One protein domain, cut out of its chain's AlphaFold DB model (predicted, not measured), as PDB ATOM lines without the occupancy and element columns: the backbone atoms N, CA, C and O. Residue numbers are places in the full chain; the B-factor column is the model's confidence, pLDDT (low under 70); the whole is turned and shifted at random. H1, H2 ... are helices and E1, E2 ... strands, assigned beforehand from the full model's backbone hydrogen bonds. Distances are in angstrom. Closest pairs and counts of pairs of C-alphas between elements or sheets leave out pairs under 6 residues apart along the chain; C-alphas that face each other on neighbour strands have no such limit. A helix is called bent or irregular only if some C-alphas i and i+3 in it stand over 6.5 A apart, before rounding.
ATOM      1  N   GLU A  10      -0.650 -24.536 -34.900       74.00
ATOM      2  CA  GLU A  10      -1.022 -25.910 -35.238       74.00
ATOM      3  C   GLU A  10       0.117 -26.888 -34.922       74.00
ATOM      4  O   GLU A  10      -0.100 -27.944 -34.336       74.00
ATOM      5  N   LEU A  11       1.358 -26.503 -35.228       74.88
ATOM      6  CA  LEU A  11       2.538 -27.319 -34.943       74.88
ATOM      7  C   LEU A  11       2.832 -27.378 -33.435       74.88
ATOM      8  O   LEU A  11       3.247 -28.415 -32.918       74.88
ATOM      9  N   LEU A  12       2.585 -26.279 -32.715       75.50
ATOM     10  CA  LEU A  12       2.632 -26.273 -31.250       75.50
ATOM     11  C   LEU A  12       1.596 -27.232 -30.662       75.50
ATOM     12  O   LEU A  12       1.931 -27.995 -29.757       75.50
ATOM     13  N   TYR A  13       0.371 -27.225 -31.198       76.88
ATOM     14  CA  TYR A  13      -0.679 -28.152 -30.785       76.88
ATOM     15  C   TYR A  13      -0.253 -29.604 -30.972       76.88
ATOM     16  O   TYR A  13      -0.297 -30.370 -30.011       76.88
ATOM     17  N   GLU A  14       0.215 -29.967 -32.167       79.81
ATOM     18  CA  GLU A  14       0.624 -31.337 -32.496       79.81
ATOM     19  C   GLU A  14       1.701 -31.885 -31.547       79.81
ATOM     20  O   GLU A  14       1.662 -33.062 -31.192       79.81
ATOM     21  N   ILE A  15       2.634 -31.039 -31.100       82.50
ATOM     22  CA  ILE A  15       3.775 -31.458 -30.271       82.50
ATOM     23  C   ILE A  15       3.447 -31.428 -28.772       82.50
ATOM     24  O   ILE A  15       3.851 -32.318 -28.019       82.50
ATOM     25  N   LEU A  16       2.723 -30.409 -28.306       82.12
ATOM     26  CA  LEU A  16       2.481 -30.190 -26.878       82.12
ATOM     27  C   LEU A  16       1.185 -30.851 -26.379       82.12
ATOM     28  O   LEU A  16       1.081 -31.171 -25.192       82.12
ATOM     29  N   PHE A  17       0.205 -31.110 -27.252       81.69
ATOM     30  CA  PHE A  17      -1.018 -31.821 -26.871       81.69
ATOM     31  C   PHE A  17      -0.765 -33.244 -26.356       81.69
ATOM     32  O   PHE A  17      -1.306 -33.569 -25.295       81.69
ATOM     33  N   PRO A  18       0.081 -34.080 -26.997       82.44
ATOM     34  CA  PRO A  18       0.421 -35.397 -26.460       82.44
ATOM     35  C   PRO A  18       0.989 -35.330 -25.036       82.44
ATOM     36  O   PRO A  18       0.644 -36.156 -24.194       82.44
ATOM     37  N   VAL A  19       1.792 -34.301 -24.737       84.94
ATOM     38  CA  VAL A  19       2.379 -34.075 -23.405       84.94
ATOM     39  C   VAL A  19       1.296 -33.787 -22.356       84.94
ATOM     40  O   VAL A  19       1.325 -34.326 -21.243       84.94
ATOM     41  N   LEU A  20       0.317 -32.947 -22.706       78.69
ATOM     42  CA  LEU A  20      -0.835 -32.646 -21.850       78.69
ATOM     43  C   LEU A  20      -1.709 -33.878 -21.632       78.69
ATOM     44  O   LEU A  20      -2.053 -34.179 -20.489       78.69
ATOM     45  N   ALA A  21      -2.034 -34.602 -22.703       78.81
ATOM     46  CA  ALA A  21      -2.862 -35.800 -22.647       78.81
ATOM     47  C   ALA A  21      -2.237 -36.873 -21.740       78.81
ATOM     48  O   ALA A  21      -2.907 -37.376 -20.836       78.81
ATOM     49  N   GLU A  22      -0.938 -37.149 -21.899       81.88
ATOM     50  CA  GLU A  22      -0.208 -38.098 -21.053       81.88
ATOM     51  C   GLU A  22      -0.215 -37.671 -19.577       81.88
ATOM     52  O   GLU A  22      -0.386 -38.493 -18.670       81.88
ATOM     53  N   THR A  23      -0.050 -36.372 -19.311       81.56
ATOM     54  CA  THR A  23      -0.073 -35.849 -17.940       81.56
ATOM     55  C   THR A  23      -1.463 -35.994 -17.322       81.56
ATOM     56  O   THR A  23      -1.577 -36.482 -16.197       81.56
ATOM     57  N   CYS A  24      -2.522 -35.660 -18.062       76.12
ATOM     58  CA  CYS A  24      -3.906 -35.873 -17.635       76.12
ATOM     59  C   CYS A  24      -4.193 -37.350 -17.334       76.12
ATOM     60  O   CYS A  24      -4.785 -37.655 -16.300       76.12
ATOM     61  N   GLU A  25      -3.731 -38.279 -18.175       79.56
ATOM     62  CA  GLU A  25      -3.879 -39.714 -17.913       79.56
ATOM     63  C   GLU A  25      -3.191 -40.146 -16.616       79.56
ATOM     64  O   GLU A  25      -3.791 -40.854 -15.804       79.56
ATOM     65  N   LYS A  26      -1.941 -39.722 -16.393       82.31
ATOM     66  CA  LYS A  26      -1.199 -40.047 -15.163       82.31
ATOM     67  C   LYS A  26      -1.922 -39.534 -13.927       82.31
ATOM     68  O   LYS A  26      -2.067 -40.270 -12.952       82.31
ATOM     69  N   VAL A  27      -2.398 -38.297 -13.992       78.56
ATOM     70  CA  VAL A  27      -3.139 -37.657 -12.910       78.56
ATOM     71  C   VAL A  27      -4.443 -38.407 -12.625       78.56
ATOM     72  O   VAL A  27      -4.707 -38.765 -11.478       78.56
ATOM     73  N   ASN A  28      -5.211 -38.751 -13.662       75.62
ATOM     74  CA  ASN A  28      -6.430 -39.550 -13.524       75.62
ATOM     75  C   ASN A  28      -6.162 -40.928 -12.903       75.62
ATOM     76  O   ASN A  28      -6.922 -41.362 -12.036       75.62
ATOM     77  N   ARG A  29      -5.074 -41.612 -13.289       80.81
ATOM     78  CA  ARG A  29      -4.691 -42.912 -12.705       80.81
ATOM     79  C   ARG A  29      -4.326 -42.787 -11.227       80.81
ATOM     80  O   ARG A  29      -4.831 -43.562 -10.418       80.81
ATOM     81  N   GLN A  30      -3.499 -41.805 -10.867       79.56
ATOM     82  CA  GLN A  30      -3.117 -41.551  -9.473       79.56
ATOM     83  C   GLN A  30      -4.341 -41.258  -8.602       79.56
ATOM     84  O   GLN A  30      -4.452 -41.771  -7.489       79.56
ATOM     85  N   PHE A  31      -5.294 -40.479  -9.118       71.44
ATOM     86  CA  PHE A  31      -6.528 -40.193  -8.394       71.44
ATOM     87  C   PHE A  31      -7.472 -41.386  -8.308       71.44
ATOM     88  O   PHE A  31      -8.019 -41.627  -7.233       71.44
ATOM     89  N   SER A  32      -7.605 -42.165  -9.383       73.75
ATOM     90  CA  SER A  32      -8.388 -43.407  -9.362       73.75
ATOM     91  C   SER A  32      -7.904 -44.339  -8.251       73.75
ATOM     92  O   SER A  32      -8.698 -44.859  -7.470       73.75
ATOM     93  N   GLN A  33      -6.581 -44.484  -8.126       80.81
ATOM     94  CA  GLN A  33      -5.945 -45.281  -7.077       80.81
ATOM     95  C   GLN A  33      -6.178 -44.699  -5.680       80.81
ATOM     96  O   GLN A  33      -6.563 -45.433  -4.776       80.81
ATOM     97  N   ALA A  34      -5.985 -43.390  -5.501       76.25
ATOM     98  CA  ALA A  34      -6.135 -42.738  -4.199       76.25
ATOM     99  C   ALA A  34      -7.576 -42.776  -3.663       76.25
ATOM    100  O   ALA A  34      -7.778 -42.821  -2.451       76.25
ATOM    101  N   LEU A  35      -8.573 -42.736  -4.550       69.62
ATOM    102  CA  LEU A  35      -9.987 -42.776  -4.177       69.62
ATOM    103  C   LEU A  35     -10.557 -44.199  -4.131       69.62
ATOM    104  O   LEU A  35     -11.634 -44.388  -3.576       69.62
ATOM    105  N   GLY A  36      -9.863 -45.185  -4.710       70.25
ATOM    106  CA  GLY A  36     -10.399 -46.535  -4.898       70.25
ATOM    107  C   GLY A  36     -11.571 -46.576  -5.885       70.25
ATOM    108  O   GLY A  36     -12.478 -47.388  -5.729       70.25
ATOM    109  N   ILE A  37     -11.588 -45.671  -6.868       71.06
ATOM    110  CA  ILE A  37     -12.690 -45.503  -7.827       71.06
ATOM    111  C   ILE A  37     -12.116 -45.517  -9.237       71.06
ATOM    112  O   ILE A  37     -11.159 -44.803  -9.523       71.06
ATOM    113  N   ASP A  38     -12.716 -46.295 -10.134       69.25
ATOM    114  CA  ASP A  38     -12.317 -46.308 -11.538       69.25
ATOM    115  C   ASP A  38     -12.754 -45.014 -12.248       69.25
ATOM    116  O   ASP A  38     -13.939 -44.804 -12.524       69.25
ATOM    117  N   MET A  39     -11.788 -44.141 -12.550       66.56
ATOM    118  CA  MET A  39     -12.001 -42.940 -13.363       66.56
ATOM    119  C   MET A  39     -11.539 -43.107 -14.816       66.56
ATOM    120  O   MET A  39     -11.447 -42.113 -15.534       66.56
ATOM    121  N   SER A  40     -11.268 -44.326 -15.292       65.94
ATOM    122  CA  SER A  40     -10.819 -44.563 -16.675       65.94
ATOM    123  C   SER A  40     -11.803 -44.038 -17.730       65.94
ATOM    124  O   SER A  40     -11.389 -43.612 -18.804       65.94
ATOM    125  N   SER A  41     -13.102 -44.009 -17.405       63.41
ATOM    126  CA  SER A  41     -14.161 -43.457 -18.266       63.41
ATOM    127  C   SER A  41     -14.478 -41.975 -18.022       63.41
ATOM    128  O   SER A  41     -15.335 -41.411 -18.708       63.41
ATOM    129  N   SER A  42     -13.829 -41.339 -17.043       61.78
ATOM    130  CA  SER A  42     -14.031 -39.924 -16.733       61.78
ATOM    131  C   SER A  42     -13.144 -39.069 -17.632       61.78
ATOM    132  O   SER A  42     -11.931 -38.982 -17.446       61.78
ATOM    133  N   GLY A  43     -13.766 -38.411 -18.610       59.59
ATOM    134  CA  GLY A  43     -13.100 -37.386 -19.408       59.59
ATOM    135  C   GLY A  43     -12.627 -36.211 -18.547       59.59
ATOM    136  O   GLY A  43     -13.134 -35.962 -17.448       59.59
ATOM    137  N   TRP A  44     -11.661 -35.463 -19.065       66.94
ATOM    138  CA  TRP A  44     -11.222 -34.209 -18.472       66.94
ATOM    139  C   TRP A  44     -12.012 -33.047 -19.073       66.94
ATOM    140  O   TRP A  44     -12.303 -33.024 -20.265       66.94
ATOM    141  N   SER A  45     -12.405 -32.098 -18.229       68.44
ATOM    142  CA  SER A  45     -13.195 -30.930 -18.607       68.44
ATOM    143  C   SER A  45     -12.379 -29.666 -18.367       68.44
ATOM    144  O   SER A  45     -11.939 -29.397 -17.249       68.44
ATOM    145  N   PHE A  46     -12.163 -28.888 -19.421       64.69
ATOM    146  CA  PHE A  46     -11.396 -27.652 -19.348       64.69
ATOM    147  C   PHE A  46     -12.338 -26.453 -19.168       64.69
ATOM    148  O   PHE A  46     -13.288 -26.283 -19.935       64.69
ATOM    149  N   ILE A  47     -12.107 -25.637 -18.136       61.34
ATOM    150  CA  ILE A  47     -12.876 -24.416 -17.875       61.34
ATOM    151  C   ILE A  47     -12.082 -23.233 -18.429       61.34
ATOM    152  O   ILE A  47     -11.094 -22.799 -17.841       61.34
ATOM    153  N   ILE A  48     -12.570 -22.695 -19.544       54.47
ATOM    154  CA  ILE A  48     -12.156 -21.403 -20.095       54.47
ATOM    155  C   ILE A  48     -13.328 -20.445 -19.900       54.47
ATOM    156  O   ILE A  48     -14.455 -20.746 -20.322       54.47
ATOM    157  N   ASP A  49     -13.073 -19.291 -19.289       51.03
ATOM    158  CA  ASP A  49     -14.060 -18.216 -19.162       51.03
ATOM    159  C   ASP A  49     -13.487 -16.899 -19.683       51.03
ATOM    160  O   ASP A  49     -13.160 -15.987 -18.936       51.03
ATOM    161  N   ASN A  50     -13.379 -16.824 -21.006       45.09
ATOM    162  CA  ASN A  50     -13.399 -15.559 -21.741       45.09
ATOM    163  C   ASN A  50     -14.790 -15.326 -22.377       45.09
ATOM    164  O   ASN A  50     -14.913 -14.575 -23.341       45.09
ATOM    165  N   ARG A  51     -15.839 -16.024 -21.911       44.81
ATOM    166  CA  ARG A  51     -17.134 -16.127 -22.602       44.81
ATOM    167  C   ARG A  51     -18.185 -15.217 -21.971       44.81
ATOM    168  O   ARG A  51     -18.308 -15.129 -20.753       44.81
ATOM    169  N   GLN A  52     -19.005 -14.586 -22.809       40.41
ATOM    170  CA  GLN A  52     -20.251 -13.970 -22.351       40.41
ATOM    171  C   GLN A  52     -21.327 -15.054 -22.145       40.41
ATOM    172  O   GLN A  52     -21.230 -16.158 -22.682       40.41
ATOM    173  N   LEU A  53     -22.355 -14.752 -21.343       42.22
ATOM    174  CA  LEU A  53     -23.420 -15.679 -20.913       42.22
ATOM    175  C   LEU A  53     -24.088 -16.494 -22.047       42.22
ATOM    176  O   LEU A  53     -24.630 -17.564 -21.778       42.22
ATOM    177  N   SER A  54     -24.031 -16.032 -23.298       42.16
ATOM    178  CA  SER A  54     -24.616 -16.670 -24.485       42.16
ATOM    179  C   SER A  54     -23.835 -17.873 -25.042       42.16
ATOM    180  O   SER A  54     -24.431 -18.711 -25.715       42.16
ATOM    181  N   ASP A  55     -22.534 -18.013 -24.756       39.91
ATOM    182  CA  ASP A  55     -21.663 -19.034 -25.383       39.91
ATOM    183  C   ASP A  55     -21.534 -20.334 -24.565       39.91
ATOM    184  O   ASP A  55     -20.748 -21.235 -24.881       39.91
ATOM    185  N   PHE A  56     -22.308 -20.448 -23.484       41.41
ATOM    186  CA  PHE A  56     -22.219 -21.535 -22.506       41.41
ATOM    187  C   PHE A  56     -22.727 -22.892 -23.012       41.41
ATOM    188  O   PHE A  56     -22.386 -23.916 -22.423       41.41
ATOM    189  N   GLN A  57     -23.504 -22.929 -24.097       36.28
ATOM    190  CA  GLN A  57     -24.100 -24.171 -24.606       36.28
ATOM    191  C   GLN A  57     -23.213 -24.964 -25.581       36.28
ATOM    192  O   GLN A  57     -23.619 -26.036 -26.026       36.28
ATOM    193  N   LYS A  58     -22.004 -24.490 -25.915       35.09
ATOM    194  CA  LYS A  58     -21.111 -25.193 -26.851       35.09
ATOM    195  C   LYS A  58     -19.962 -25.899 -26.109       35.09
ATOM    196  O   LYS A  58     -19.250 -25.231 -25.353       35.09
ATOM    197  N   PRO A  59     -19.746 -27.218 -26.309       35.53
ATOM    198  CA  PRO A  59     -18.523 -27.880 -25.862       35.53
ATOM    199  C   PRO A  59     -17.337 -27.272 -26.615       35.53
ATOM    200  O   PRO A  59     -17.366 -27.156 -27.839       35.53
ATOM    201  N   PHE A  60     -16.325 -26.818 -25.878       46.28
ATOM    202  CA  PHE A  60     -15.187 -26.119 -26.464       46.28
ATOM    203  C   PHE A  60     -14.068 -27.095 -26.829       46.28
ATOM    204  O   PHE A  60     -13.785 -28.032 -26.081       46.28
ATOM    205  N   VAL A  61     -13.437 -26.848 -27.974       44.69
ATOM    206  CA  VAL A  61     -12.308 -27.616 -28.505       44.69
ATOM    207  C   VAL A  61     -11.012 -26.911 -28.092       44.69
ATOM    208  O   VAL A  61     -10.935 -25.685 -28.133       44.69
ATOM    209  N   LEU A  62     -10.003 -27.680 -27.673       49.75
ATOM    210  CA  LEU A  62      -8.719 -27.213 -27.120       49.75
ATOM    211  C   LEU A  62      -7.986 -26.131 -27.924       49.75
ATOM    212  O   LEU A  62      -7.145 -25.420 -27.377       49.75
ATOM    213  N   GLU A  63      -8.272 -26.040 -29.215       50.66
ATOM    214  CA  GLU A  63      -7.521 -25.260 -30.194       50.66
ATOM    215  C   GLU A  63      -7.477 -23.755 -29.886       50.66
ATOM    216  O   GLU A  63      -6.508 -23.092 -30.247       50.66
ATOM    217  N   ALA A  64      -8.460 -23.204 -29.167       59.16
ATOM    218  CA  ALA A  64      -8.591 -21.754 -28.999       59.16
ATOM    219  C   ALA A  64      -8.001 -21.146 -27.705       59.16
ATOM    220  O   ALA A  64      -8.106 -19.937 -27.521       59.16
ATOM    221  N   ASP A  65      -7.329 -21.922 -26.839       68.06
ATOM    222  CA  ASP A  65      -6.606 -21.383 -25.658       68.06
ATOM    223  C   ASP A  65      -5.127 -21.817 -25.600       68.06
ATOM    224  O   ASP A  65      -4.498 -21.901 -24.541       68.06
ATOM    225  N   TRP A  66      -4.538 -22.088 -26.770       70.56
ATOM    226  CA  TRP A  66      -3.145 -22.527 -26.880       70.56
ATOM    227  C   TRP A  66      -2.126 -21.527 -26.352       70.56
ATOM    228  O   TRP A  66      -1.090 -21.932 -25.827       70.56
ATOM    229  N   ALA A  67      -2.411 -20.230 -26.448       74.81
ATOM    230  CA  ALA A  67      -1.526 -19.202 -25.911       74.81
ATOM    231  C   ALA A  67      -1.313 -19.382 -24.398       74.81
ATOM    232  O   ALA A  67      -0.176 -19.356 -23.930       74.81
ATOM    233  N   SER A  68      -2.381 -19.671 -23.648       78.19
ATOM    234  CA  SER A  68      -2.290 -19.923 -22.208       78.19
ATOM    235  C   SER A  68      -1.529 -21.213 -21.889       78.19
ATOM    236  O   SER A  68      -0.751 -21.247 -20.936       78.19
ATOM    237  N   PHE A  69      -1.697 -22.267 -22.697       78.44
ATOM    238  CA  PHE A  69      -0.911 -23.495 -22.546       78.44
ATOM    239  C   PHE A  69       0.572 -23.273 -22.846       78.44
ATOM    240  O   PHE A  69       1.415 -23.750 -22.091       78.44
ATOM    241  N   ALA A  70       0.910 -22.508 -23.886       78.44
ATOM    242  CA  ALA A  70       2.291 -22.137 -24.177       78.44
ATOM    243  C   ALA A  70       2.916 -21.340 -23.017       78.44
ATOM    244  O   ALA A  70       4.042 -21.622 -22.606       78.44
ATOM    245  N   GLU A  71       2.177 -20.393 -22.431       83.94
ATOM    246  CA  GLU A  71       2.623 -19.670 -21.236       83.94
ATOM    247  C   GLU A  71       2.860 -20.611 -20.049       83.94
ATOM    248  O   GLU A  71       3.885 -20.483 -19.377       83.94
ATOM    249  N   PHE A  72       1.979 -21.593 -19.838       86.31
ATOM    250  CA  PHE A  72       2.151 -22.624 -18.812       86.31
ATOM    251  C   PHE A  72       3.403 -23.472 -19.021       86.31
ATOM    252  O   PHE A  72       4.208 -23.615 -18.102       86.31
ATOM    253  N   PHE A  73       3.633 -23.963 -20.239       83.31
ATOM    254  CA  PHE A  73       4.841 -24.722 -20.559       83.31
ATOM    255  C   PHE A  73       6.122 -23.896 -20.421       83.31
ATOM    256  O   PHE A  73       7.156 -24.440 -20.052       83.31
ATOM    257  N   SER A  74       6.057 -22.582 -20.657       82.44
ATOM    258  CA  SER A  74       7.184 -21.663 -20.434       82.44
ATOM    259  C   SER A  74       7.353 -21.210 -18.973       82.44
ATOM    260  O   SER A  74       8.206 -20.373 -18.687       82.44
ATOM    261  N   GLY A  75       6.522 -21.709 -18.050       82.75
ATOM    262  CA  GLY A  75       6.562 -21.350 -16.629       82.75
ATOM    263  C   GLY A  75       6.054 -19.940 -16.304       82.75
ATOM    264  O   GLY A  75       6.238 -19.467 -15.186       82.75
ATOM    265  N   LYS A  76       5.414 -19.255 -17.260       85.56
ATOM    266  CA  LYS A  76       4.868 -17.895 -17.087       85.56
ATOM    267  C   LYS A  76       3.470 -17.885 -16.476       85.56
ATOM    268  O   LYS A  76       3.030 -16.849 -15.983       85.56
ATOM    269  N   LYS A  77       2.768 -19.018 -16.526       86.50
ATOM    270  CA  LYS A  77       1.393 -19.171 -16.047       86.50
ATOM    271  C   LYS A  77       1.247 -20.480 -15.289       86.50
ATOM    272  O   LYS A  77       1.812 -21.490 -15.688       86.50
ATOM    273  N   ASP A  78       0.481 -20.471 -14.206       88.69
ATOM    274  CA  ASP A  78       0.099 -21.696 -13.510       88.69
ATOM    275  C   ASP A  78      -1.155 -22.292 -14.156       88.69
ATOM    276  O   ASP A  78      -2.069 -21.567 -14.547       88.69
ATOM    277  N   LEU A  79      -1.222 -23.620 -14.209       86.38
ATOM    278  CA  LEU A  79      -2.450 -24.349 -14.493       86.38
ATOM    279  C   LEU A  79      -2.951 -24.991 -13.201       86.38
ATOM    280  O   LEU A  79      -2.161 -25.463 -12.383       86.38
ATOM    281  N   TYR A  80      -4.263 -25.009 -13.007       88.38
ATOM    282  CA  TYR A  80      -4.911 -25.544 -11.818       88.38
ATOM    283  C   TYR A  80      -5.871 -26.665 -12.182       88.38
ATOM    284  O   TYR A  80      -6.360 -26.759 -13.309       88.38
ATOM    285  N   LEU A  81      -6.149 -27.509 -11.197       87.06
ATOM    286  CA  LEU A  81      -7.113 -28.586 -11.299       87.06
ATOM    287  C   LEU A  81      -8.023 -28.645 -10.076       87.06
ATOM    288  O   LEU A  81      -7.641 -28.277  -8.960       87.06
ATOM    289  N   PHE A  82      -9.226 -29.155 -10.300       86.44
ATOM    290  CA  PHE A  82     -10.198 -29.509  -9.280       86.44
ATOM    291  C   PHE A  82     -10.781 -30.886  -9.595       86.44
ATOM    292  O   PHE A  82     -11.085 -31.204 -10.745       86.44
ATOM    293  N   LEU A  83     -10.951 -31.700  -8.559       81.25
ATOM    294  CA  LEU A  83     -11.551 -33.022  -8.668       81.25
ATOM    295  C   LEU A  83     -12.928 -32.996  -8.042       81.25
ATOM    296  O   LEU A  83     -13.057 -32.732  -6.849       81.25
ATOM    297  N   GLU A  84     -13.927 -33.328  -8.842       83.31
ATOM    298  CA  GLU A  84     -15.276 -33.561  -8.358       83.31
ATOM    299  C   GLU A  84     -15.420 -35.047  -8.041       83.31
ATOM    300  O   GLU A  84     -15.295 -35.900  -8.928       83.31
ATOM    301  N   LYS A  85     -15.661 -35.363  -6.771       79.00
ATOM    302  CA  LYS A  85     -15.921 -36.728  -6.318       79.00
ATOM    303  C   LYS A  85     -17.234 -37.246  -6.904       79.00
ATOM    304  O   LYS A  85     -18.161 -36.471  -7.145       79.00
ATOM    305  N   PRO A  86     -17.349 -38.568  -7.110       77.50
ATOM    306  CA  PRO A  86     -18.603 -39.137  -7.560       77.50
ATOM    307  C   PRO A  86     -19.670 -38.990  -6.476       77.50
ATOM    308  O   PRO A  86     -19.388 -39.082  -5.279       77.50
ATOM    309  N   VAL A  87     -20.914 -38.810  -6.910       75.00
ATOM    310  CA  VAL A  87     -22.077 -38.851  -6.024       75.00
ATOM    311  C   VAL A  87     -22.749 -40.198  -6.212       75.00
ATOM    312  O   VAL A  87     -23.240 -40.499  -7.299       75.00
ATOM    313  N   VAL A  88     -22.753 -41.004  -5.151       66.31
ATOM    314  CA  VAL A  88     -23.398 -42.320  -5.115       66.31
ATOM    315  C   VAL A  88     -24.712 -42.184  -4.342       66.31
ATOM    316  O   VAL A  88     -24.709 -41.758  -3.189       66.31
ATOM    317  N   GLY A  89     -25.842 -42.493  -4.982       67.50
ATOM    318  CA  GLY A  89     -27.183 -42.331  -4.411       67.50
ATOM    319  C   GLY A  89     -28.287 -42.519  -5.459       67.50
ATOM    320  O   GLY A  89     -28.070 -43.194  -6.462       67.50
ATOM    321  N   ILE A  90     -29.459 -41.898  -5.252       55.19
ATOM    322  CA  ILE A  90     -30.605 -41.937  -6.195       55.19
ATOM    323  C   ILE A  90     -30.228 -41.342  -7.564       55.19
ATOM    324  O   ILE A  90     -30.690 -41.811  -8.600       55.19
ATOM    325  N   VAL A  91     -29.346 -40.338  -7.573       58.06
ATOM    326  CA  VAL A  91     -28.709 -39.801  -8.781       58.06
ATOM    327  C   VAL A  91     -27.245 -40.221  -8.751       58.06
ATOM    328  O   VAL A  91     -26.511 -39.827  -7.846       58.06
ATOM    329  N   ASN A  92     -26.823 -41.024  -9.729       67.00
ATOM    330  CA  ASN A  92     -25.438 -41.466  -9.849       67.00
ATOM    331  C   ASN A  92     -24.657 -40.486 -10.735       67.00
ATOM    332  O   ASN A  92     -24.952 -40.351 -11.926       67.00
ATOM    333  N   LYS A  93     -23.662 -39.800 -10.163       74.38
ATOM    334  CA  LYS A  93     -22.747 -38.932 -10.914       74.38
ATOM    335  C   LYS A  93     -21.338 -39.485 -10.858       74.38
ATOM    336  O   LYS A  93     -20.792 -39.704  -9.780       74.38
ATOM    337  N   LYS A  94     -20.736 -39.649 -12.036       75.19
ATOM    338  CA  LYS A  94     -19.325 -40.014 -12.168       75.19
ATOM    339  C   LYS A  94     -18.425 -38.889 -11.658       75.19
ATOM    340  O   LYS A  94     -18.777 -37.716 -11.771       75.19
ATOM    341  N   ALA A  95     -17.250 -39.267 -11.161       75.75
ATOM    342  CA  ALA A  95     -16.194 -38.325 -10.818       75.75
ATOM    343  C   ALA A  95     -15.779 -37.513 -12.054       75.75
ATOM    344  O   ALA A  95     -15.768 -38.055 -13.167       75.75
ATOM    345  N   LYS A  96     -15.404 -36.244 -11.868       77.00
ATOM    346  CA  LYS A  96     -14.925 -35.376 -12.956       77.00
ATOM    347  C   LYS A  96     -13.589 -34.734 -12.619       77.00
ATOM    348  O   LYS A  96     -13.325 -34.358 -11.479       77.00
ATOM    349  N   TYR A  97     -12.772 -34.585 -13.655       75.44
ATOM    350  CA  TYR A  97     -11.483 -33.915 -13.606       75.44
ATOM    351  C   TYR A  97     -11.595 -32.557 -14.300       75.44
ATOM    352  O   TYR A  97     -11.785 -32.500 -15.515       75.44
ATOM    353  N   TRP A  98     -11.513 -31.471 -13.534       80.81
ATOM    354  CA  TRP A  98     -11.639 -30.099 -14.024       80.81
ATOM    355  C   TRP A  98     -10.280 -29.414 -14.061       80.81
ATOM    356  O   TRP A  98      -9.508 -29.539 -13.114       80.81
ATOM    357  N   VAL A  99     -10.001 -28.660 -15.121       80.94
ATOM    358  CA  VAL A  99      -8.716 -27.972 -15.323       80.94
ATOM    359  C   VAL A  99      -8.961 -26.532 -15.772       80.94
ATOM    360  O   VAL A  99      -9.878 -26.294 -16.554       80.94
ATOM    361  N   PHE A 100      -8.191 -25.567 -15.262       83.00
ATOM    362  CA  PHE A 100      -8.377 -24.132 -15.528       83.00
ATOM    363  C   PHE A 100      -7.129 -23.301 -15.220       83.00
ATOM    364  O   PHE A 100      -6.321 -23.675 -14.374       83.00
ATOM    365  N   PHE A 101      -6.990 -22.142 -15.867       83.00
ATOM    366  CA  PHE A 101      -5.871 -21.218 -15.641       83.00
ATOM    367  C   PHE A 101      -6.111 -20.188 -14.526       83.00
ATOM    368  O   PHE A 101      -5.151 -19.689 -13.949       83.00
ATOM    369  N   ASP A 102      -7.368 -19.867 -14.208       84.06
ATOM    370  CA  ASP A 102      -7.709 -18.895 -13.163       84.06
ATOM    371  C   ASP A 102      -8.787 -19.465 -12.215       84.06
ATOM    372  O   ASP A 102      -9.910 -19.760 -12.642       84.06
ATOM    373  N   PRO A 103      -8.480 -19.625 -10.913       85.00
ATOM    374  CA  PRO A 103      -9.447 -20.041  -9.900       85.00
ATOM    375  C   PRO A 103     -10.705 -19.167  -9.811       85.00
ATOM    376  O   PRO A 103     -11.778 -19.689  -9.507       85.00
ATOM    377  N   LYS A 104     -10.609 -17.856 -10.077       83.44
ATOM    378  CA  LYS A 104     -11.761 -16.935 -10.050       83.44
ATOM    379  C   LYS A 104     -12.727 -17.229 -11.191       83.44
ATOM    380  O   LYS A 104     -13.938 -17.253 -10.982       83.44
ATOM    381  N   ILE A 105     -12.183 -17.518 -12.369       78.31
ATOM    382  CA  ILE A 105     -12.932 -17.981 -13.539       78.31
ATOM    383  C   ILE A 105     -13.662 -19.292 -13.217       78.31
ATOM    384  O   ILE A 105     -14.870 -19.404 -13.428       78.31
ATOM    385  N   ALA A 106     -12.965 -20.268 -12.629       80.31
ATOM    386  CA  ALA A 106     -13.586 -21.530 -12.231       80.31
ATOM    387  C   ALA A 106     -14.687 -21.331 -11.175       80.31
ATOM    388  O   ALA A 106     -15.752 -21.943 -11.258       80.31
ATOM    389  N   GLN A 107     -14.475 -20.428 -10.213       82.94
ATOM    390  CA  GLN A 107     -15.482 -20.079  -9.216       82.94
ATOM    391  C   GLN A 107     -16.739 -19.478  -9.854       82.94
ATOM    392  O   GLN A 107     -17.845 -19.910  -9.521       82.94
ATOM    393  N   ALA A 108     -16.587 -18.534 -10.785       78.00
ATOM    394  CA  ALA A 108     -17.707 -17.947 -11.515       78.00
ATOM    395  C   ALA A 108     -18.466 -19.004 -12.335       78.00
ATOM    396  O   ALA A 108     -19.698 -19.032 -12.317       78.00
ATOM    397  N   TYR A 109     -17.740 -19.914 -12.992       79.06
ATOM    398  CA  TYR A 109     -18.319 -21.039 -13.725       79.06
ATOM    399  C   TYR A 109     -19.189 -21.927 -12.824       79.06
ATOM    400  O   TYR A 109     -20.368 -22.132 -13.118       79.06
ATOM    401  N   PHE A 110     -18.658 -22.408 -11.695       79.94
ATOM    402  CA  PHE A 110     -19.406 -23.294 -10.795       79.94
ATOM    403  C   PHE A 110     -20.557 -22.591 -10.069       79.94
ATOM    404  O   PHE A 110     -21.574 -23.222  -9.798       79.94
ATOM    405  N   GLN A 111     -20.445 -21.291  -9.775       79.38
ATOM    406  CA  GLN A 111     -21.541 -20.521  -9.175       79.38
ATOM    407  C   GLN A 111     -22.772 -20.415 -10.084       79.38
ATOM    408  O   GLN A 111     -23.882 -20.283  -9.575       79.38
ATOM    409  N   ARG A 112     -22.586 -20.494 -11.406       73.50
ATOM    410  CA  ARG A 112     -23.671 -20.434 -12.397       73.50
ATOM    411  C   ARG A 112     -24.339 -21.790 -12.649       73.50
ATOM    412  O   ARG A 112     -25.346 -21.841 -13.349       73.50
ATOM    413  N   GLN A 113     -23.803 -22.885 -12.107       74.81
ATOM    414  CA  GLN A 113     -24.380 -24.218 -12.277       74.81
ATOM    415  C   GLN A 113     -25.452 -24.507 -11.225       74.81
ATOM    416  O   GLN A 113     -25.233 -24.334 -10.027       74.81
ATOM    417  N   THR A 114     -26.592 -25.035 -11.672       70.56
ATOM    418  CA  THR A 114     -27.678 -25.515 -10.802       70.56
ATOM    419  C   THR A 114     -27.224 -26.641  -9.876       70.56
ATOM    420  O   THR A 114     -27.634 -26.694  -8.720       70.56
ATOM    421  N   GLU A 115     -26.327 -27.508 -10.344       70.38
ATOM    422  CA  GLU A 115     -25.792 -28.635  -9.578       70.38
ATOM    423  C   GLU A 115     -24.298 -28.463  -9.268       70.38
ATOM    424  O   GLU A 115     -23.478 -29.316  -9.612       70.38
ATOM    425  N   ARG A 116     -23.935 -27.341  -8.635       74.25
ATOM    426  CA  ARG A 116     -22.532 -27.028  -8.327       74.25
ATOM    427  C   ARG A 116     -21.876 -28.071  -7.400       74.25
ATOM    428  O   ARG A 116     -22.509 -28.505  -6.427       74.25
ATOM    429  N   PRO A 117     -20.586 -28.398  -7.595       79.12
ATOM    430  CA  PRO A 117     -19.833 -29.212  -6.646       79.12
ATOM    431  C   PRO A 117     -19.725 -28.494  -5.295       79.12
ATOM    432  O   PRO A 117     -19.133 -27.421  -5.196       79.12
ATOM    433  N   LYS A 118     -20.293 -29.075  -4.228       81.62
ATOM    434  CA  LYS A 118     -20.281 -28.466  -2.879       81.62
ATOM    435  C   LYS A 118     -18.877 -28.353  -2.280       81.62
ATOM    436  O   LYS A 118     -18.649 -27.516  -1.418       81.62
ATOM    437  N   GLU A 119     -17.966 -29.208  -2.727       84.12
ATOM    438  CA  GLU A 119     -16.578 -29.253  -2.269       84.12
ATOM    439  C   GLU A 119     -15.647 -28.308  -3.046       84.12
ATOM    440  O   GLU A 119     -14.470 -28.208  -2.710       84.12
ATOM    441  N   PHE A 120     -16.152 -27.591  -4.061       85.88
ATOM    442  CA  PHE A 120     -15.340 -26.617  -4.781       85.88
ATOM    443  C   PHE A 120     -15.009 -25.414  -3.887       85.88
ATOM    444  O   PHE A 120     -15.891 -24.678  -3.440       85.88
ATOM    445  N   GLY A 121     -13.719 -25.185  -3.665       83.94
ATOM    446  CA  GLY A 121     -13.199 -24.054  -2.905       83.94
ATOM    447  C   GLY A 121     -11.669 -24.048  -2.885       83.94
ATOM    448  O   GLY A 121     -11.059 -25.016  -3.339       83.94
ATOM    449  N   PRO A 122     -11.028 -23.000  -2.334       84.88
ATOM    450  CA  PRO A 122      -9.573 -22.824  -2.395       84.88
ATOM    451  C   PRO A 122      -8.762 -24.031  -1.902       84.88
ATOM    452  O   PRO A 122      -7.709 -24.319  -2.450       84.88
ATOM    453  N   GLN A 123      -9.280 -24.767  -0.913       86.06
ATOM    454  CA  GLN A 123      -8.629 -25.954  -0.342       86.06
ATOM    455  C   GLN A 123      -8.689 -27.192  -1.254       86.06
ATOM    456  O   GLN A 123      -7.866 -28.096  -1.131       86.06
ATOM    457  N   ALA A 124      -9.672 -27.257  -2.155       87.00
ATOM    458  CA  ALA A 124      -9.836 -28.363  -3.098       87.00
ATOM    459  C   ALA A 124      -9.109 -28.117  -4.431       87.00
ATOM    460  O   ALA A 124      -8.886 -29.061  -5.191       87.00
ATOM    461  N   ILE A 125      -8.740 -26.863  -4.715       89.00
ATOM    462  CA  ILE A 125      -7.993 -26.478  -5.913       89.00
ATOM    463  C   ILE A 125      -6.523 -26.834  -5.711       89.00
ATOM    464  O   ILE A 125      -5.896 -26.441  -4.729       89.00
ATOM    465  N   LYS A 126      -5.957 -27.564  -6.670       89.44
ATOM    466  CA  LYS A 126      -4.542 -27.939  -6.673       89.44
ATOM    467  C   LYS A 126      -3.859 -27.358  -7.899       89.44
ATOM    468  O   LYS A 126      -4.494 -27.162  -8.933       89.44
ATOM    469  N   LYS A 127      -2.552 -27.109  -7.800       89.44
ATOM    470  CA  LYS A 127      -1.741 -26.844  -8.992       89.44
ATOM    471  C   LYS A 127      -1.688 -28.103  -9.853       89.44
ATOM    472  O   LYS A 127      -1.507 -29.206  -9.336       89.44
ATOM    473  N   PHE A 128      -1.861 -27.923 -11.153       86.94
ATOM    474  CA  PHE A 128      -1.664 -28.973 -12.134       86.94
ATOM    475  C   PHE A 128      -0.173 -29.329 -12.181       86.94
ATOM    476  O   PHE A 128       0.669 -28.425 -12.150       86.94
TER     477      PHE A 128
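AT A GLANCE: This is residues 10 to 128 of the 265 residues of an uncharacterized protein of Candidatus Lambdaproteobacteria bacterium RIFOXYD2_FULL_56_26 (UniProt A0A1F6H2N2). A small sheet of three strands lies between the long helix H1 and the short helix H3, and H2 sits near the first residues of H1. The hairpin of E2 and E3 has a long loop whose Ile 90 is far from H2. The printed part has 119 residues, in the order H1 E1 H2 E2 E3 H3; the sheet runs E1 E3 E2, mixed, and the class is mixed helices and strands. It is compact, with a radius of gyration of the C-alphas of 14.8 A and spans of 46 by 35 by 26 A.

IN THESE COORDINATES: H1, residues 10 to 35, begins at C-alpha (-1.022, -25.910, -35.238) and is 36.5 A long, with a kink of 33 degrees near residue 17. E1 is residues 44 to 47, 9.9 A. H2, residues 62 to 73, 15.3 A, is irregular: C-alphas 64 and 67 are 8.1 A apart. E2 is residues 80 to 84, 13.6 A, and E3 residues 96 to 100, 13.3 A. H3, residues 103 to 111, 12.1 A, ends at C-alpha (-21.541, -20.521, -9.175).

HOW THE PARTS SIT: E1 and E3 are parallel, with N 45 and O 97 at 2.8 A. E3 and E2 are antiparallel, with N 82 and O 98 at 2.9 A. H1 is on the sheet; the C-alphas of Cys 24 and Trp 44 are its closest to E1, 7.5 A. H3 is on it at a height of 9.9 A; its closest C-alphas to E1 are Ala 106 and Ile 47, 6.4 A. H1 and H2 are close but not clearly touching, Tyr 13 to Trp 66 at 7.3 A between C-alphas, about perpendicular at 79 degrees. H1 and H3 are apart. In H3 every O i to N i+4 pair is within hydrogen-bond range; H1 has 20 of 22 and H2 5 of 8.

THE WHOLE: The two C-alphas farthest apart, Leu 11 and Ile 90, are 46.2 A apart. The printed part has no cut. The links E1 to H2 and E2 to E3 are long. The mean pLDDT of the printed part is 73.0; residue 35, residues 38 to 65 and residues 88 to 92 are under 70.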